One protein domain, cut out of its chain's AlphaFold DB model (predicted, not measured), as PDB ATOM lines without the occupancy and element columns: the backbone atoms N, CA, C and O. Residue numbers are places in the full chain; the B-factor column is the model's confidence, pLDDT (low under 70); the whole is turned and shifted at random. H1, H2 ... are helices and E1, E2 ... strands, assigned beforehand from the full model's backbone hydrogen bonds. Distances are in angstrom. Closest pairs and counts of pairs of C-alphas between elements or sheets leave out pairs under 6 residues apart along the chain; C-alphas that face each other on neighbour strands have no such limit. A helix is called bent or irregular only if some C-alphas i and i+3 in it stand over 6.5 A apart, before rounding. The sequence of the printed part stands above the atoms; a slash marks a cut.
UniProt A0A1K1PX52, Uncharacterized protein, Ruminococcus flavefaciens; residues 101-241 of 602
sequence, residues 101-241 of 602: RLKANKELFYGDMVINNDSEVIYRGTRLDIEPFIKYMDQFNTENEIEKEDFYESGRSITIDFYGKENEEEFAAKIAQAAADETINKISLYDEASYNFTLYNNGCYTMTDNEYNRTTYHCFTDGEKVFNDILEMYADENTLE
ATOM      1  N   ARG A 101      29.167  -5.315  38.910       88.88
ATOM      2  CA  ARG A 101      30.303  -4.586  38.321       88.88
ATOM      3  C   ARG A 101      30.454  -3.181  38.896       88.88
ATOM      4  O   ARG A 101      31.571  -2.808  39.268       88.88
ATOM      5  N   LEU A 102      29.350  -2.441  39.033       90.50
ATOM      6  CA  LEU A 102      29.339  -1.138  39.706       90.50
ATOM      7  C   LEU A 102      29.861  -1.272  41.145       90.50
ATOM      8  O   LEU A 102      30.778  -0.558  41.546       90.50
ATOM      9  N   LYS A 103      29.344  -2.243  41.906       92.00
ATOM     10  CA  LYS A 103      29.741  -2.505  43.296       92.00
ATOM     11  C   LYS A 103      31.231  -2.822  43.437       92.00
ATOM     12  O   LYS A 103      31.877  -2.304  44.350       92.00
ATOM     13  N   ALA A 104      31.785  -3.655  42.556       89.56
ATOM     14  CA  ALA A 104      33.201  -4.027  42.587       89.56
ATOM     15  C   ALA A 104      34.136  -2.829  42.348       89.56
ATOM     16  O   ALA A 104      35.250  -2.803  42.869       89.56
ATOM     17  N   ASN A 105      33.665  -1.831  41.597       88.81
ATOM     18  CA  ASN A 105      34.438  -0.662  41.187       88.81
ATOM     19  C   ASN A 105      33.965   0.642  41.846       88.81
ATOM     20  O   ASN A 105      34.395   1.715  41.437       88.81
ATOM     21  N   LYS A 106      33.120   0.571  42.882       89.00
ATOM     22  CA  LYS A 106      32.465   1.734  43.509       89.00
ATOM     23  C   LYS A 106      33.425   2.866  43.906       89.00
ATOM     24  O   LYS A 106      33.096   4.040  43.798       89.00
ATOM     25  N   GLU A 107      34.652   2.527  44.300       89.19
ATOM     26  CA  GLU A 107      35.672   3.505  44.698       89.19
ATOM     27  C   GLU A 107      36.127   4.419  43.547       89.19
ATOM     28  O   GLU A 107      36.703   5.478  43.806       89.19
ATOM     29  N   LEU A 108      35.861   4.037  42.295       87.62
ATOM     30  CA  LEU A 108      36.204   4.789  41.088       87.62
ATOM     31  C   LEU A 108      35.121   5.787  40.666       87.62
ATOM     32  O   LEU A 108      35.378   6.582  39.767       87.62
ATOM     33  N   PHE A 109      33.950   5.786  41.308       86.44
ATOM     34  CA  PHE A 109      32.791   6.557  40.851       86.44
ATOM     35  C   PHE A 109      32.290   7.561  41.894       86.44
ATOM     36  O   PHE A 109      32.419   7.355  43.103       86.44
ATOM     37  N   TYR A 110      31.701   8.651  41.406       86.75
ATOM     38  CA  TYR A 110      30.755   9.484  42.150       86.75
ATOM     39  C   TYR A 110      29.353   9.312  41.556       86.75
ATOM     40  O   TYR A 110      29.219   8.890  40.407       86.75
ATOM     41  N   GLY A 111      28.323   9.653  42.333       86.88
ATOM     42  CA  GLY A 111      26.950   9.754  41.836       86.88
ATOM     43  C   GLY A 111      26.568  11.194  41.485       86.88
ATOM     44  O   GLY A 111      26.901  12.122  42.228       86.88
ATOM     45  N   ASP A 112      25.840  11.382  40.389       85.75
ATOM     46  CA  ASP A 112      24.984  12.550  40.150       85.75
ATOM     47  C   ASP A 112      23.530  12.086  40.192       85.75
ATOM     48  O   ASP A 112      23.121  11.268  39.374       85.75
ATOM     49  N   MET A 113      22.763  12.556  41.174       87.12
ATOM     50  CA  MET A 113      21.347  12.225  41.291       87.12
ATOM     51  C   MET A 113      20.501  13.338  40.698       87.12
ATOM     52  O   MET A 113      20.626  14.498  41.089       87.12
ATOM     53  N   VAL A 114      19.574  12.967  39.830       85.50
ATOM     54  CA  VAL A 114      18.570  13.842  39.236       85.50
ATOM     55  C   VAL A 114      17.195  13.303  39.592       85.50
ATOM     56  O   VAL A 114      16.919  12.120  39.417       85.50
ATOM     57  N   ILE A 115      16.323  14.173  40.091       83.19
ATOM     58  CA  ILE A 115      14.915  13.841  40.308       83.19
ATOM     59  C   ILE A 115      14.111  14.541  39.229       83.19
ATOM     60  O   ILE A 115      14.127  15.774  39.135       83.19
ATOM     61  N   ASN A 116      13.402  13.740  38.444       78.12
ATOM     62  CA  ASN A 116      12.527  14.209  37.385       78.12
ATOM     63  C   ASN A 116      11.069  14.092  37.813       78.12
ATOM     64  O   ASN A 116      10.665  13.127  38.468       78.12
ATOM     65  N   ASN A 117      10.282  15.084  37.413       71.81
ATOM     66  CA  ASN A 117       8.831  15.022  37.407       71.81
ATOM     67  C   ASN A 117       8.355  15.310  35.985       71.81
ATOM     68  O   ASN A 117       8.514  16.421  35.476       71.81
ATOM     69  N   ASP A 118       7.829  14.282  35.340       69.31
ATOM     70  CA  ASP A 118       7.591  14.200  33.907       69.31
ATOM     71  C   ASP A 118       8.884  14.505  33.122       69.31
ATOM     72  O   ASP A 118       9.790  13.677  33.036       69.31
ATOM     73  N   SER A 119       9.011  15.728  32.606       65.50
ATOM     74  CA  SER A 119      10.171  16.189  31.825       65.50
ATOM     75  C   SER A 119      10.964  17.305  32.518       65.50
ATOM     76  O   SER A 119      11.855  17.901  31.908       65.50
ATOM     77  N   GLU A 120      10.612  17.653  33.758       67.69
ATOM     78  CA  GLU A 120      11.240  18.736  34.513       67.69
ATOM     79  C   GLU A 120      12.164  18.184  35.601       67.69
ATOM     80  O   GLU A 120      11.749  17.405  36.460       67.69
ATOM     81  N   VAL A 121      13.421  18.633  35.589       74.62
ATOM     82  CA  VAL A 121      14.364  18.377  36.681       74.62
ATOM     83  C   VAL A 121      13.971  19.254  37.863       74.62
ATOM     84  O   VAL A 121      14.105  20.477  37.807       74.62
ATOM     85  N   ILE A 122      13.513  18.628  38.946       74.25
ATOM     86  CA  ILE A 122      13.080  19.335  40.160       74.25
ATOM     87  C   ILE A 122      14.167  19.375  41.238       74.25
ATOM     88  O   ILE A 122      14.131  20.227  42.127       74.25
ATOM     89  N   TYR A 123      15.149  18.477  41.156       81.81
ATOM     90  CA  TYR A 123      16.301  18.448  42.050       81.81
ATOM     91  C   TYR A 123      17.502  17.790  41.369       81.81
ATOM     92  O   TYR A 123      17.344  16.826  40.621       81.81
ATOM     93  N   ARG A 124      18.704  18.292  41.673       82.69
ATOM     94  CA  ARG A 124      19.975  17.667  41.300       82.69
ATOM     95  C   ARG A 124      20.944  17.700  42.480       82.69
ATOM     96  O   ARG A 124      21.174  18.764  43.056       82.69
ATOM     97  N   GLY A 125      21.534  16.554  42.798       80.94
ATOM     98  CA  GLY A 125      22.600  16.396  43.782       80.94
ATOM     99  C   GLY A 125      23.851  15.844  43.108       80.94
ATOM    100  O   GLY A 125      23.835  14.722  42.625       80.94
ATOM    101  N   THR A 126      24.936  16.617  43.101       81.75
ATOM    102  CA  THR A 126      26.192  16.245  42.424       81.75
ATOM    103  C   THR A 126      27.223  15.730  43.422       81.75
ATOM    104  O   THR A 126      27.210  16.115  44.595       81.75
ATOM    105  N   ARG A 127      28.169  14.908  42.945       80.62
ATOM    106  CA  ARG A 127      29.307  14.401  43.733       80.62
ATOM    107  C   ARG A 127      28.869  13.618  44.980       80.62
ATOM    108  O   ARG A 127      29.454  13.750  46.057       80.62
ATOM    109  N   LEU A 128      27.829  12.808  44.830       86.56
ATOM    110  CA  LEU A 128      27.297  11.979  45.900       86.56
ATOM    111  C   LEU A 128      28.267  10.843  46.230       86.56
ATOM    112  O   LEU A 128      28.861  10.229  45.335       86.56
ATOM    113  N   ASP A 129      28.408  10.557  47.524       88.94
ATOM    114  CA  ASP A 129      28.982   9.295  47.982       88.94
ATOM    115  C   ASP A 129      27.995   8.178  47.642       88.94
ATOM    116  O   ASP A 129      26.847   8.218  48.073       88.94
ATOM    117  N   ILE A 130      28.434   7.194  46.860       91.00
ATOM    118  CA  ILE A 130      27.574   6.105  46.390       91.00
ATOM    119  C   ILE A 130      27.484   4.951  47.393       91.00
ATOM    120  O   ILE A 130      26.667   4.046  47.224       91.00
ATOM    121  N   GLU A 131      28.300   4.960  48.452       92.06
ATOM    122  CA  GLU A 131      28.330   3.895  49.456       92.06
ATOM    123  C   GLU A 131      26.969   3.631  50.134       92.06
ATOM    124  O   GLU A 131      26.630   2.454  50.312       92.06
ATOM    125  N   PRO A 132      26.162   4.649  50.510       92.81
ATOM    126  CA  PRO A 132      24.821   4.434  51.055       92.81
ATOM    127  C   PRO A 132      23.902   3.696  50.075       92.81
ATOM    128  O   PRO A 132      23.272   2.713  50.465       92.81
ATOM    129  N   PHE A 133      23.899   4.101  48.800       93.62
ATOM    130  CA  PHE A 133      23.125   3.437  47.746       93.62
ATOM    131  C   PHE A 133      23.553   1.977  47.568       93.62
ATOM    132  O   PHE A 133      22.707   1.085  47.573       93.62
ATOM    133  N   ILE A 134      24.862   1.706  47.487       93.69
ATOM    134  CA  ILE A 134      25.373   0.334  47.352       93.69
ATOM    135  C   ILE A 134      24.924  -0.527  48.542       93.69
ATOM    136  O   ILE A 134      24.383  -1.609  48.336       93.69
ATOM    137  N   LYS A 135      25.075  -0.044  49.780       92.62
ATOM    138  CA  LYS A 135      24.649  -0.781  50.986       92.62
ATOM    139  C   LYS A 135      23.148  -1.040  51.047       92.62
ATOM    140  O   LYS A 135      22.731  -2.047  51.619       92.62
ATOM    141  N   TYR A 136      22.345  -0.117  50.535       92.94
ATOM    142  CA  TYR A 136      20.901  -0.280  50.493       92.94
ATOM    143  C   TYR A 136      20.496  -1.322  49.447       92.94
ATOM    144  O   TYR A 136      19.776  -2.266  49.765       92.94
ATOM    145  N   MET A 137      21.049  -1.219  48.238       92.00
ATOM    146  CA  MET A 137      20.779  -2.149  47.140       92.00
ATOM    147  C   MET A 137      21.238  -3.587  47.429       92.00
ATOM    148  O   MET A 137      20.612  -4.526  46.950       92.00
ATOM    149  N   ASP A 138      22.252  -3.777  48.282       90.50
ATOM    150  CA  ASP A 138      22.726  -5.093  48.747       90.50
ATOM    151  C   ASP A 138      21.666  -5.922  49.497       90.50
ATOM    152  O   ASP A 138      21.851  -7.120  49.718       90.50
ATOM    153  N   GLN A 139      20.568  -5.293  49.920       89.62
ATOM    154  CA  GLN A 139      19.458  -5.958  50.605       89.62
ATOM    155  C   GLN A 139      18.480  -6.624  49.628       89.62
ATOM    156  O   GLN A 139      17.649  -7.427  50.051       89.62
ATOM    157  N   PHE A 140      18.576  -6.301  48.337       87.50
ATOM    158  CA  PHE A 140      17.652  -6.751  47.306       87.50
ATOM    159  C   PHE A 140      18.321  -7.735  46.351       87.50
ATOM    160  O   PHE A 140      19.526  -7.683  46.100       87.50
ATOM    161  N   ASN A 141      17.515  -8.625  45.772       80.81
ATOM    162  CA  ASN A 141      17.973  -9.457  44.671       80.81
ATOM    163  C   ASN A 141      17.951  -8.644  43.366       80.81
ATOM    164  O   ASN A 141      16.906  -8.503  42.736       80.81
ATOM    165  N   THR A 142      19.110  -8.122  42.971       77.38
ATOM    166  CA  THR A 142      19.292  -7.320  41.751       77.38
ATOM    167  C   THR A 142      19.467  -8.162  40.482       77.38
ATOM    168  O   THR A 142      19.694  -7.611  39.412       77.38
ATOM    169  N   GLU A 143      19.352  -9.493  40.575       75.44
ATOM    170  CA  GLU A 143      19.443 -10.415  39.430       75.44
ATOM    171  C   GLU A 143      18.072 -10.800  38.852       75.44
ATOM    172  O   GLU A 143      17.999 -11.396  37.780       75.44
ATOM    173  N   ASN A 144      16.973 -10.459  39.537       80.00
ATOM    174  CA  ASN A 144      15.619 -10.715  39.047       80.00
ATOM    175  C   ASN A 144      15.239  -9.685  37.972       80.00
ATOM    176  O   ASN A 144      14.676  -8.634  38.284       80.00
ATOM    177  N   GLU A 145      15.598  -9.972  36.723       86.25
ATOM    178  CA  GLU A 145      15.214  -9.193  35.541       86.25
ATOM    179  C   GLU A 145      13.764  -9.515  35.114       86.25
ATOM    180  O   GLU A 145      13.325 -10.663  35.205       86.25
ATOM    181  N   ILE A 146      13.029  -8.505  34.645       87.75
ATOM    182  CA  ILE A 146      11.726  -8.649  33.976       87.75
ATOM    183  C   ILE A 146      11.858  -8.355  32.478       87.75
ATOM    184  O   ILE A 146      12.832  -7.734  32.041       87.75
ATOM    185  N   GLU A 147      10.884  -8.795  31.681       85.62
ATOM    186  CA  GLU A 147      10.846  -8.462  30.257       85.62
ATOM    187  C   GLU A 147      10.572  -6.965  30.054       85.62
ATOM    188  O   GLU A 147       9.918  -6.305  30.864       85.62
ATOM    189  N   LYS A 148      11.092  -6.408  28.957       87.25
ATOM    190  CA  LYS A 148      10.933  -4.983  28.651       87.25
ATOM    191  C   LYS A 148       9.467  -4.622  28.407       87.25
ATOM    192  O   LYS A 148       9.064  -3.512  28.731       87.25
ATOM    193  N   GLU A 149       8.687  -5.525  27.818       84.06
ATOM    194  CA  GLU A 149       7.256  -5.319  27.581       84.06
ATOM    195  C   GLU A 149       6.448  -5.171  28.881       84.06
ATOM    196  O   GLU A 149       5.437  -4.470  28.880       84.06
ATOM    197  N   ASP A 150       6.915  -5.775  29.976       81.88
ATOM    198  CA  ASP A 150       6.281  -5.700  31.297       81.88
ATOM    199  C   ASP A 150       6.768  -4.491  32.118       81.88
ATOM    200  O   ASP A 150       6.270  -4.222  33.214       81.88
ATOM    201  N   PHE A 151       7.751  -3.748  31.604       84.50
ATOM    202  CA  PHE A 151       8.303  -2.577  32.268       84.50
ATOM    203  C   PHE A 151       7.408  -1.352  32.060       84.50
ATOM    204  O   PHE A 151       7.178  -0.910  30.934       84.50
ATOM    205  N   TYR A 152       6.946  -0.763  33.161       76.31
ATOM    206  CA  TYR A 152       6.136   0.452  33.135       76.31
ATOM    207  C   TYR A 152       6.975   1.664  33.554       76.31
ATOM    208  O   TYR A 152       7.459   1.734  34.683       76.31
ATOM    209  N   GLU A 153       7.140   2.623  32.644       79.06
ATOM    210  CA  GLU A 153       7.725   3.932  32.939       79.06
ATOM    211  C   GLU A 153       6.634   4.867  33.461       79.06
ATOM    212  O   GLU A 153       5.599   5.047  32.818       79.06
ATOM    213  N   SER A 154       6.867   5.486  34.611       69.75
ATOM    214  CA  SER A 154       5.976   6.502  35.165       69.75
ATOM    215  C   SER A 154       6.594   7.901  35.069       69.75
ATOM    216  O   SER A 154       7.787   8.058  34.813       69.75
ATOM    217  N   GLY A 155       5.783   8.945  35.266       66.75
ATOM    218  CA  GLY A 155       6.231  10.332  35.088       66.75
ATOM    219  C   GLY A 155       7.320  10.776  36.072       66.75
ATOM    220  O   GLY A 155       8.139  11.624  35.740       66.75
ATOM    221  N   ARG A 156       7.393  10.205  37.279       76.81
ATOM    222  CA  ARG A 156       8.362  10.627  38.306       76.81
ATOM    223  C   ARG A 156       9.468   9.594  38.479       76.81
ATOM    224  O   ARG A 156       9.181   8.421  38.717       76.81
ATOM    225  N   SER A 157      10.723  10.040  38.444       85.69
ATOM    226  CA  SER A 157      11.885   9.157  38.575       85.69
ATOM    227  C   SER A 157      13.044   9.782  39.352       85.69
ATOM    228  O   SER A 157      13.200  11.003  39.421       85.69
ATOM    229  N   ILE A 158      13.859   8.916  39.951       89.25
ATOM    230  CA  ILE A 158      15.197   9.216  40.458       89.25
ATOM    231  C   ILE A 158      16.171   8.563  39.490       89.25
ATOM    232  O   ILE A 158      16.166   7.343  39.338       89.25
ATOM    233  N   THR A 159      17.033   9.359  38.883       90.50
ATOM    234  CA  THR A 159      18.163   8.873  38.103       90.50
ATOM    235  C   THR A 159      19.445   9.123  38.884       90.50
ATOM    236  O   THR A 159      19.649  10.227  39.377       90.50
ATOM    237  N   ILE A 160      20.297   8.110  39.020       91.50
ATOM    238  CA  ILE A 160      21.656   8.231  39.547       91.50
ATOM    239  C   ILE A 160      22.623   7.835  38.437       91.50
ATOM    240  O   ILE A 160      22.677   6.673  38.025       91.50
ATOM    241  N   ASP A 161      23.401   8.807  37.981       88.88
ATOM    242  CA  ASP A 161      24.471   8.618  37.014       88.88
ATOM    243  C   ASP A 161      25.800   8.408  37.733       88.88
ATOM    244  O   ASP A 161      26.228   9.225  38.552       88.88
ATOM    245  N   PHE A 162      26.469   7.302  37.418       89.81
ATOM    246  CA  PHE A 162      27.753   6.939  38.005       89.81
ATOM    247  C   PHE A 162      28.877   7.323  37.044       89.81
ATOM    248  O   PHE A 162      29.089   6.664  36.020       89.81
ATOM    249  N   TYR A 163      29.609   8.388  37.374       84.94
ATOM    250  CA  TYR A 163      30.690   8.924  36.543       84.94
ATOM    251  C   TYR A 163      32.060   8.743  37.205       84.94
ATOM    252  O   TYR A 163      32.195   8.806  38.432       84.94
ATOM    253  N   GLY A 164      33.077   8.466  36.384       83.31
ATOM    254  CA  GLY A 164      34.441   8.193  36.841       83.31
ATOM    255  C   GLY A 164      35.079   9.408  37.516       83.31
ATOM    256  O   GLY A 164      34.981  10.534  37.021       83.31
ATOM    257  N   LYS A 165      35.760   9.193  38.647       83.06
ATOM    258  CA  LYS A 165      36.446  10.255  39.410       83.06
ATOM    259  C   LYS A 165      37.558  10.931  38.607       83.06
ATOM    260  O   LYS A 165      37.876  12.090  38.847       83.06
ATOM    261  N   GLU A 166      38.143  10.230  37.644       77.38
ATOM    262  CA  GLU A 166      39.136  10.759  36.711       77.38
ATOM    263  C   GLU A 166      38.593  11.865  35.792       77.38
ATOM    264  O   GLU A 166      39.378  12.685  35.319       77.38
ATOM    265  N   ASN A 167      37.270  11.940  35.601       73.12
ATOM    266  CA  ASN A 167      36.606  12.928  34.746       73.12
ATOM    267  C   ASN A 167      36.074  14.139  35.548       73.12
ATOM    268  O   ASN A 167      35.281  14.928  35.035       73.12
ATOM    269  N   GLU A 168      36.493  14.310  36.813       72.06
ATOM    270  CA  GLU A 168      35.943  15.321  37.738       72.06
ATOM    271  C   GLU A 168      36.069  16.763  37.211       72.06
ATOM    272  O   GLU A 168      35.117  17.538  37.310       72.06
ATOM    273  N   GLU A 169      37.215  17.133  36.630       74.75
ATOM    274  CA  GLU A 169      37.438  18.494  36.118       74.75
ATOM    275  C   GLU A 169      36.566  18.806  34.891       74.75
ATOM    276  O   GLU A 169      36.034  19.913  34.769       74.75
ATOM    277  N   GLU A 170      36.379  17.824  34.008       74.06
ATOM    278  CA  GLU A 170      35.534  17.952  32.820       74.06
ATOM    279  C   GLU A 170      34.051  18.048  33.200       74.06
ATOM    280  O   GLU A 170      33.335  18.932  32.721       74.06
ATOM    281  N   PHE A 171      33.606  17.210  34.138       72.44
ATOM    282  CA  PHE A 171      32.240  17.235  34.654       72.44
ATOM    283  C   PHE A 171      31.909  18.564  35.351       72.44
ATOM    284  O   PHE A 171      30.872  19.177  35.080       72.44
ATOM    285  N   ALA A 172      32.816  19.076  36.192       73.69
ATOM    286  CA  ALA A 172      32.641  20.368  36.859       73.69
ATOM    287  C   ALA A 172      32.531  21.535  35.858       73.69
ATOM    288  O   ALA A 172      31.715  22.442  36.050       73.69
ATOM    289  N   ALA A 173      33.308  21.502  34.768       75.12
ATOM    290  CA  ALA A 173      33.227  22.500  33.704       75.12
ATOM    291  C   ALA A 173      31.877  22.451  32.968       75.12
ATOM    292  O   ALA A 173      31.281  23.503  32.717       75.12
ATOM    293  N   LYS A 174      31.357  21.250  32.682       72.81
ATOM    294  CA  LYS A 174      30.046  21.068  32.038       72.81
ATOM    295  C   LYS A 174      28.888  21.511  32.936       72.81
ATOM    296  O   LYS A 174      27.971  22.160  32.440       72.81
ATOM    297  N   ILE A 175      28.943  21.261  34.248       71.31
ATOM    298  CA  ILE A 175      27.950  21.796  35.202       71.31
ATOM    299  C   ILE A 175      27.980  23.324  35.222       71.31
ATOM    300  O   ILE A 175      26.928  23.960  35.180       71.31
ATOM    301  N   ALA A 176      29.168  23.931  35.279       73.31
ATOM    302  CA  ALA A 176      29.296  25.386  35.288       73.31
ATOM    303  C   ALA A 176      28.765  26.017  33.989       73.31
ATOM    304  O   ALA A 176      28.100  27.052  34.033       73.31
ATOM    305  N   GLN A 177      29.012  25.374  32.845       69.56
ATOM    306  CA  GLN A 177      28.428  25.760  31.563       69.56
ATOM    307  C   GLN A 177      26.903  25.610  31.578       69.56
ATOM    308  O   GLN A 177      26.195  26.525  31.162       69.56
ATOM    309  N   ALA A 178      26.398  24.500  32.118       65.62
ATOM    310  CA  ALA A 178      24.972  24.243  32.234       65.62
ATOM    311  C   ALA A 178      24.255  25.210  33.168       65.62
ATOM    312  O   ALA A 178      23.100  25.509  32.927       65.62
ATOM    313  N   ALA A 179      24.920  25.729  34.198       65.50
ATOM    314  CA  ALA A 179      24.354  26.740  35.083       65.50
ATOM    315  C   ALA A 179      24.281  28.142  34.449       65.50
ATOM    316  O   ALA A 179      23.529  28.989  34.931       65.50
ATOM    317  N   ALA A 180      25.077  28.406  33.408       64.31
ATOM    318  CA  ALA A 180      25.152  29.702  32.729       64.31
ATOM    319  C   ALA A 180      24.228  29.804  31.504       64.31
ATOM    320  O   ALA A 180      23.815  30.900  31.129       64.31
ATOM    321  N   ASP A 181      23.921  28.672  30.885       58.16
ATOM    322  CA  ASP A 181      22.906  28.529  29.852       58.16
ATOM    323  C   ASP A 181      21.605  28.169  30.592       58.16
ATOM    324  O   ASP A 181      21.623  27.259  31.408       58.16
ATOM    325  N   GLU A 182      20.465  28.837  30.394       53.03
ATOM    326  CA  GLU A 182      19.195  28.548  31.120       53.03
ATOM    327  C   GLU A 182      18.594  27.153  30.780       53.03
ATOM    328  O   GLU A 182      17.395  26.898  30.877       53.03
ATOM    329  N   THR A 183      19.442  26.226  30.342       50.19
ATOM    330  CA  THR A 183      19.197  24.896  29.816       50.19
ATOM    331  C   THR A 183      19.888  23.812  30.657       50.19
ATOM    332  O   THR A 183      20.264  22.769  30.118       50.19
ATOM    333  N   ILE A 184      19.973  23.990  31.988       49.28
ATOM    334  CA  ILE A 184      20.397  22.954  32.969       49.28
ATOM    335  C   ILE A 184      19.775  21.574  32.673       49.28
ATOM    336  O   ILE A 184      20.408  20.543  32.911       49.28
ATOM    337  N   ASN A 185      18.566  21.563  32.102       45.78
ATOM    338  CA  ASN A 185      17.782  20.366  31.798       45.78
ATOM    339  C   ASN A 185      18.056  19.761  30.400       45.78
ATOM    340  O   ASN A 185      17.401  18.792  30.036       45.78
ATOM    341  N   LYS A 186      18.955  20.329  29.578       38.59
ATOM    342  CA  LYS A 186      19.195  19.894  28.180       38.59
ATOM    343  C   LYS A 186      20.645  19.578  27.821       38.59
ATOM    344  O   LYS A 186      20.884  19.086  26.720       38.59
ATOM    345  N   ILE A 187      21.612  19.852  28.692       43.22
ATOM    346  CA  ILE A 187      22.988  19.411  28.448       43.22
ATOM    347  C   ILE A 187      23.071  17.945  28.866       43.22
ATOM    348  O   ILE A 187      22.868  17.631  30.038       43.22
ATOM    349  N   SER A 188      23.343  17.055  27.904       47.69
ATOM    350  CA  SER A 188      23.725  15.676  28.212       47.69
ATOM    351  C   SER A 188      25.046  15.733  28.974       47.69
ATOM    352  O   SER A 188      26.116  15.870  28.387       47.69
ATOM    353  N   LEU A 189      24.970  15.696  30.305       54.66
ATOM    354  CA  LEU A 189      26.130  15.442  31.163       54.66
ATOM    355  C   LEU A 189      26.505  13.946  31.141       54.66
ATOM    356  O   LEU A 189      27.462  13.544  31.794       54.66
ATOM    357  N   TYR A 190      25.739  13.135  30.401       54.31
ATOM    358  CA  TYR A 190      25.562  11.699  30.606       54.31
ATOM    359  C   TYR A 190      26.308  10.821  29.599       54.31
ATOM    360  O   TYR A 190      26.422   9.620  29.820       54.31
ATOM    361  N   ASP A 191      26.871  11.404  28.535       55.19
ATOM    362  CA  ASP A 191      27.630  10.664  27.511       55.19
ATOM    363  C   ASP A 191      28.907   9.997  28.088       55.19
ATOM    364  O   ASP A 191      29.529   9.163  27.435       55.19
ATOM    365  N   GLU A 192      29.287  10.350  29.324       59.16
ATOM    366  CA  GLU A 192      30.460   9.851  30.060       59.16
ATOM    367  C   GLU A 192      30.116   9.013  31.302       59.16
ATOM    368  O   GLU A 192      31.025   8.489  31.956       59.16
ATOM    369  N   ALA A 193      28.833   8.878  31.659       62.53
ATOM    370  CA  ALA A 193      28.442   8.011  32.766       62.53
ATOM    371  C   ALA A 193      28.776   6.564  32.393       62.53
ATOM    372  O   ALA A 193      28.434   6.107  31.307       62.53
ATOM    373  N   SER A 194      29.449   5.829  33.276       80.12
ATOM    374  CA  SER A 194      29.742   4.410  33.030       80.12
ATOM    375  C   SER A 194      28.524   3.540  33.329       80.12
ATOM    376  O   SER A 194      28.267   2.567  32.623       80.12
ATOM    377  N   TYR A 195      27.737   3.942  34.332       88.12
ATOM    378  CA  TYR A 195      26.487   3.288  34.701       88.12
ATOM    379  C   TYR A 195      25.382   4.314  34.951       88.12
ATOM    380  O   TYR A 195      25.659   5.427  35.396       88.12
ATOM    381  N   ASN A 196      24.135   3.908  34.735       90.38
ATOM    382  CA  ASN A 196      22.945   4.677  35.088       90.38
ATOM    383  C   ASN A 196      21.954   3.776  35.830       90.38
ATOM    384  O   ASN A 196      21.678   2.659  35.391       90.38
ATOM    385  N   PHE A 197      21.425   4.272  36.944       93.12
ATOM    386  CA  PHE A 197      20.287   3.688  37.641       93.12
ATOM    387  C   PHE A 197      19.113   4.649  37.531       93.12
ATOM    388  O   PHE A 197      19.232   5.783  37.981       93.12
ATOM    389  N   THR A 198      17.980   4.211  36.989       92.00
ATOM    390  CA  THR A 198      16.758   5.024  36.971       92.00
ATOM    391  C   THR A 198      15.635   4.265  37.648       92.00
ATOM    392  O   THR A 198      15.199   3.242  37.138       92.00
ATOM    393  N   LEU A 199      15.168   4.769  38.790       91.25
ATOM    394  CA  LEU A 199      14.030   4.246  39.538       91.25
ATOM    395  C   LEU A 199      12.810   5.131  39.319       91.25
ATOM    396  O   LEU A 199      12.821   6.319  39.636       91.25
ATOM    397  N   TYR A 200      11.747   4.522  38.830       86.06
ATOM    398  CA  TYR A 200      10.449   5.136  38.639       86.06
ATOM    399  C   TYR A 200       9.600   4.998  39.902       86.06
ATOM    400  O   TYR A 200       9.784   4.090  40.717       86.06
ATOM    401  N   ASN A 201       8.666   5.925  40.097       76.44
ATOM    402  CA  ASN A 201       7.884   5.988  41.332       76.44
ATOM    403  C   ASN A 201       6.902   4.812  41.516       76.44
ATOM    404  O   ASN A 201       6.431   4.589  42.627       76.44
ATOM    405  N   ASN A 202       6.649   4.022  40.471       74.50
ATOM    406  CA  ASN A 202       5.934   2.746  40.539       74.50
ATOM    407  C   ASN A 202       6.797   1.580  41.073       74.50
ATOM    408  O   ASN A 202       6.314   0.453  41.154       74.50
ATOM    409  N   GLY A 203       8.071   1.818  41.402       83.88
ATOM    410  CA  GLY A 203       8.997   0.796  41.896       83.88
ATOM    411  C   GLY A 203       9.778   0.048  40.826       83.88
ATOM    412  O   GLY A 203      10.631  -0.773  41.173       83.88
ATOM    413  N   CYS A 204       9.511   0.308  39.550       89.25
ATOM    414  CA  CYS A 204      10.277  -0.270  38.461       89.25
ATOM    415  C   CYS A 204      11.555   0.533  38.238       89.25
ATOM    416  O   CYS A 204      11.561   1.757  38.338       89.25
ATOM    417  N   TYR A 205      12.665  -0.146  37.974       92.44
ATOM    418  CA  TYR A 205      13.941   0.502  37.727       92.44
ATOM    419  C   TYR A 205      14.709  -0.133  36.581       92.44
ATOM    420  O   TYR A 205      14.586  -1.326  36.292       92.44
ATOM    421  N   THR A 206      15.546   0.683  35.955       93.12
ATOM    422  CA  THR A 206      16.547   0.229  35.003       93.12
ATOM    423  C   THR A 206      17.939   0.353  35.593       93.12
ATOM    424  O   THR A 206      18.238   1.261  36.372       93.12
ATOM    425  N   MET A 207      18.803  -0.575  35.197       92.38
ATOM    426  CA  MET A 207      20.243  -0.445  35.364       92.38
ATOM    427  C   MET A 207      20.886  -0.545  33.985       92.38
ATOM    428  O   MET A 207      20.682  -1.535  33.275       92.38
ATOM    429  N   THR A 208      21.642   0.479  33.607       90.62
ATOM    430  CA  THR A 208      22.305   0.575  32.307       90.62
ATOM    431  C   THR A 208      23.814   0.614  32.482       90.62
ATOM    432  O   THR A 208      24.335   1.314  33.347       90.62
ATOM    433  N   ASP A 209      24.506  -0.147  31.643       89.31
ATOM    434  CA  ASP A 209      25.947  -0.113  31.444       89.31
ATOM    435  C   ASP A 209      26.224   0.521  30.078       89.31
ATOM    436  O   ASP A 209      25.926  -0.070  29.032       89.31
ATOM    437  N   ASN A 210      26.759   1.739  30.095       83.62
ATOM    438  CA  ASN A 210      26.951   2.534  28.886       83.62
ATOM    439  C   ASN A 210      28.182   2.086  28.084       83.62
ATOM    440  O   ASN A 210      28.203   2.273  26.869       83.62
ATOM    441  N   GLU A 211      29.176   1.448  28.717       81.56
ATOM    442  CA  GLU A 211      30.349   0.905  28.013       81.56
ATOM    443  C   GLU A 211      29.927  -0.214  27.049       81.56
ATOM    444  O   GLU A 211      30.402  -0.285  25.914       81.56
ATOM    445  N   TYR A 212      28.984  -1.055  27.487       80.94
ATOM    446  CA  TYR A 212      28.479  -2.192  26.712       80.94
ATOM    447  C   TYR A 212      27.110  -1.946  26.064       80.94
ATOM    448  O   TYR A 212      26.584  -2.849  25.412       80.94
ATOM    449  N   ASN A 213      26.533  -0.750  26.225       82.88
ATOM    450  CA  ASN A 213      25.195  -0.387  25.748       82.88
ATOM    451  C   ASN A 213      24.124  -1.435  26.130       82.88
ATOM    452  O   ASN A 213      23.332  -1.881  25.294       82.88
ATOM    453  N   ARG A 214      24.148  -1.879  27.394       86.69
ATOM    454  CA  ARG A 214      23.233  -2.893  27.941       86.69
ATOM    455  C   ARG A 214      22.345  -2.266  29.011       86.69
ATOM    456  O   ARG A 214      22.866  -1.740  29.986       86.69
ATOM    457  N   THR A 215      21.031  -2.429  28.881       89.50
ATOM    458  CA  THR A 215      20.039  -2.053  29.901       89.50
ATOM    459  C   THR A 215      19.323  -3.297  30.413       89.50
ATOM    460  O   THR A 215      18.976  -4.182  29.634       89.50
ATOM    461  N   THR A 216      19.115  -3.351  31.723       91.31
ATOM    462  CA  THR A 216      18.360  -4.395  32.433       91.31
ATOM    463  C   THR A 216      17.162  -3.761  33.134       91.31
ATOM    464  O   THR A 216      17.240  -2.597  33.537       91.31
ATOM    465  N   TYR A 217      16.057  -4.502  33.227       91.19
ATOM    466  CA  TYR A 217      14.757  -4.024  33.704       91.19
ATOM    467  C   TYR A 217      14.333  -4.825  34.929       91.19
ATOM    468  O   TYR A 217      14.445  -6.049  34.937       91.19
ATOM    469  N   HIS A 218      13.842  -4.146  35.959       91.75
ATOM    470  CA  HIS A 218      13.522  -4.750  37.250       91.75
ATOM    471  C   HIS A 218      12.343  -4.021  37.904       91.75
ATOM    472  O   HIS A 218      12.105  -2.855  37.598       91.75
ATOM    473  N   CYS A 219      11.659  -4.653  38.864       88.44
ATOM    474  CA  CYS A 219      10.714  -3.957  39.744       88.44
ATOM    475  C   CYS A 219      10.822  -4.453  41.192       88.44
ATOM    476  O   CYS A 219      10.963  -5.650  41.452       88.44
ATOM    477  N   PHE A 220      10.754  -3.520  42.141       86.69
ATOM    478  CA  PHE A 220      10.676  -3.828  43.566       86.69
ATOM    479  C   PHE A 220       9.254  -4.215  43.974       86.69
ATOM    480  O   PHE A 220       8.279  -3.695  43.440       86.69
ATOM    481  N   THR A 221       9.131  -5.086  44.978       81.56
ATOM    482  CA  THR A 221       7.829  -5.445  45.565       81.56
ATOM    483  C   THR A 221       7.197  -4.284  46.342       81.56
ATOM    484  O   THR A 221       5.979  -4.163  46.360       81.56
ATOM    485  N   ASP A 222       8.013  -3.430  46.968       79.94
ATOM    486  CA  ASP A 222       7.584  -2.234  47.709       79.94
ATOM    487  C   ASP A 222       8.275  -0.990  47.125       79.94
ATOM    488  O   ASP A 222       9.248  -0.455  47.661       79.94
ATOM    489  N   GLY A 223       7.820  -0.608  45.931       80.88
ATOM    490  CA  GLY A 223       8.420   0.443  45.114       80.88
ATOM    491  C   GLY A 223       8.456   1.818  45.770       80.88
ATOM    492  O   GLY A 223       9.473   2.506  45.697       80.88
ATOM    493  N   GLU A 224       7.366   2.204  46.436       76.00
ATOM    494  CA  GLU A 224       7.246   3.511  47.082       76.00
ATOM    495  C   GLU A 224       8.253   3.656  48.221       76.00
ATOM    496  O   GLU A 224       8.948   4.671  48.308       76.00
ATOM    497  N   LYS A 225       8.381   2.620  49.055       84.00
ATOM    498  CA  LYS A 225       9.356   2.619  50.137       84.00
ATOM    499  C   LYS A 225      10.780   2.739  49.606       84.00
ATOM    500  O   LYS A 225      11.547   3.535  50.131       84.00
ATOM    501  N   VAL A 226      11.129   1.998  48.553       87.12
ATOM    502  CA  VAL A 226      12.472   2.072  47.956       87.12
ATOM    503  C   VAL A 226      12.746   3.448  47.347       87.12
ATOM    504  O   VAL A 226      13.826   4.003  47.547       87.12
ATOM    505  N   PHE A 227      11.765   4.022  46.647       86.81
ATOM    506  CA  PHE A 227      11.866   5.366  46.083       86.81
ATOM    507  C   PHE A 227      12.140   6.404  47.172       86.81
ATOM    508  O   PHE A 227      13.100   7.166  47.057       86.81
ATOM    509  N   ASN A 228      11.347   6.397  48.245       84.00
ATOM    510  CA  ASN A 228      11.498   7.332  49.358       84.00
ATOM    511  C   ASN A 228      12.801   7.095  50.135       84.00
ATOM    512  O   ASN A 228      13.519   8.056  50.387       84.00
ATOM    513  N   ASP A 229      13.160   5.838  50.422       89.06
ATOM    514  CA  ASP A 229      14.404   5.486  51.119       89.06
ATOM    515  C   ASP A 229      15.629   6.039  50.353       89.06
ATOM    516  O   ASP A 229      16.516   6.636  50.960       89.06
ATOM    517  N   ILE A 230      15.688   5.894  49.018       89.69
ATOM    518  CA  ILE A 230      16.785   6.445  48.191       89.69
ATOM    519  C   ILE A 230      16.779   7.978  48.200       89.69
ATOM    520  O   ILE A 230      17.843   8.597  48.253       89.69
ATOM    521  N   LEU A 231      15.602   8.598  48.167       85.56
ATOM    522  CA  LEU A 231      15.459  10.051  48.212       85.56
ATOM    523  C   LEU A 231      15.972  10.620  49.546       85.56
ATOM    524  O   LEU A 231      16.740  11.584  49.558       85.56
ATOM    525  N   GLU A 232      15.623   9.973  50.658       87.88
ATOM    526  CA  GLU A 232      16.049  10.319  52.019       87.88
ATOM    527  C   GLU A 232      17.559  10.153  52.253       87.88
ATOM    528  O   GLU A 232      18.124  10.821  53.120       87.88
ATOM    529  N   MET A 233      18.251   9.313  51.473       89.00
ATOM    530  CA  MET A 233      19.714   9.187  51.567       89.00
ATOM    531  C   MET A 233      20.447  10.471  51.168       89.00
ATOM    532  O   MET A 233      21.558  10.709  51.650       89.00
ATOM    533  N   TYR A 234      19.861  11.270  50.272       86.56
ATOM    534  CA  TYR A 234      20.567  12.360  49.592       86.56
ATOM    535  C   TYR A 234      19.865  13.721  49.679       86.56
ATOM    536  O   TYR A 234      20.498  14.739  49.393       86.56
ATOM    537  N   ALA A 235      18.602  13.773  50.104       83.69
ATOM    538  CA  ALA A 235      17.857  15.009  50.328       83.69
ATOM    539  C   ALA A 235      17.632  15.268  51.830       83.69
ATOM    540  O   ALA A 235      17.330  14.354  52.592       83.69
ATOM    541  N   ASP A 236      17.757  16.527  52.262       80.44
ATOM    542  CA  ASP A 236      17.401  16.926  53.630       80.44
ATOM    543  C   ASP A 236      15.875  17.023  53.827       80.44
ATOM    544  O   ASP A 236      15.118  17.103  52.859       80.44
ATOM    545  N   GLU A 237      15.412  17.054  55.083       78.25
ATOM    546  CA  GLU A 237      13.977  17.110  55.426       78.25
ATOM    547  C   GLU A 237      13.234  18.260  54.723       78.25
ATOM    548  O   GLU A 237      12.116  18.075  54.243       78.25
ATOM    549  N   ASN A 238      13.865  19.432  54.587       77.12
ATOM    550  CA  ASN A 238      13.258  20.580  53.905       77.12
ATOM    551  C   ASN A 238      13.115  20.339  52.395       77.12
ATOM    552  O   ASN A 238      12.151  20.778  51.767       77.12
ATOM    553  N   THR A 239      14.097  19.675  51.791       78.50
ATOM    554  CA  THR A 239      14.102  19.310  50.375       78.50
ATOM    555  C   THR A 239      13.054  18.241  50.110       78.50
ATOM    556  O   THR A 239      12.262  18.397  49.184       78.50
ATOM    557  N   LEU A 240      12.978  17.216  50.960       78.00
ATOM    558  CA  LEU A 240      11.943  16.185  50.912       78.00
ATOM    559  C   LEU A 240      10.546  16.802  51.003       78.00
ATOM    560  O   LEU A 240       9.715  16.574  50.125       78.00
ATOM    561  N   GLU A 241      10.306  17.664  51.995       76.56
ATOM    562  CA  GLU A 241       9.014  18.334  52.149       76.56
ATOM    563  C   GLU A 241       8.633  19.123  50.889       76.56
ATOM    564  O   GLU A 241       7.498  19.029  50.413       76.56
TER     565      GLU A 241
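AT A GLANCE: This is residues 101 to 241 of the 602 residues of an uncharacterized protein of Ruminococcus flavefaciens (UniProt A0A1K1PX52). One twisted sheet of six strands has H4 slantwise over one face, with H2 beside H4, while H3 on the opposite face reaches out past the E1 and E2 side, making three layers. The long link 138 to 155 passes round the E6 edge. The printed part has 141 residues with five named helices and six named strands, in the order H1 E1 E2 H2 E3 H3 E4 E5 E6 H4 H5. The sheet, E2 E1 E3 E4 E5 E6, is antiparallel throughout and the class is mixed, helices and strands. The whole is compact, with a radius of gyration of the C-alphas of 14.8 A and spans of 41 by 34 by 29 A.

IN THESE COORDINATES: H1, residues 101 to 104, begins at C-alpha 101 (30.303, -4.586, 38.321). E1 is residues 109 to 117, 25.6 A long, and E2 is 120 to 128, 20.8 A, bending by 51 degrees at residue 123. H2 is residues 131 to 137. E3, residues 156 to 164, is 26.2 A long. H3, residues 165 to 180, is 23.5 A long, with a kink of 28 degrees near residue 172; it is irregular, C-alphas 166 and 169 being 7.9 A apart. E4 is 193 to 200, E5 204 to 209, E6 214 to 219. H4, residues 223 to 234, is 17.6 A long. H5, residues 237 to 241, ends at C-alpha 241 (9.014, 18.334, 52.149).

HOW THE PARTS SIT: E1 and E2 form a hairpin, with N 113 and O 125 at 2.8 A. E1 and E3 pair through N 114 and O 159, 2.8 A. E2, H2 and E3 make a split strand-helix-strand unit, with E1 between its strands and a right-handed crossover. E3 and E4 pair through N 160 and O 197, 2.8 A. E4, E5 and E6 are a meander, each strand the antiparallel neighbour of the one before; N 198 and O 206 are 3.0 A apart, N 207 and O 216 3.0 A. H4 is on the sheet at a height of 9.0 A, at 37 degrees to E4 on the local plane. H3 is on the opposite face, height 9.5 A, running along E1 at 9 degrees on the local plane. H2 and H4 only just touch, with 3 pairs of C-alphas within 8 A; the closest are those of Pro 132 and Met 233, 7.0 A. H1 only grazes the sheet with residues 101 to 103. H5 is close to H4 but not clearly touching; their closest C-alphas, Glu 232 and Leu 240, are 7.2 A apart. O i to N i+4 pairs are all within hydrogen-bond range in H2 and H5, 10 of 12 in H3 and 7 of 8 in H4; H1 is too short for one.

THE WHOLE: The C-alphas farthest apart, Asn 144 and Ala 180, are 42.0 A apart. The printed part has no cut. The links H2 to E3 and H3 to E4 are long. Mean pLDDT of the printed part is 80.3; residues 118 to 120, 154 to 155 and 177 to 193 are under 70.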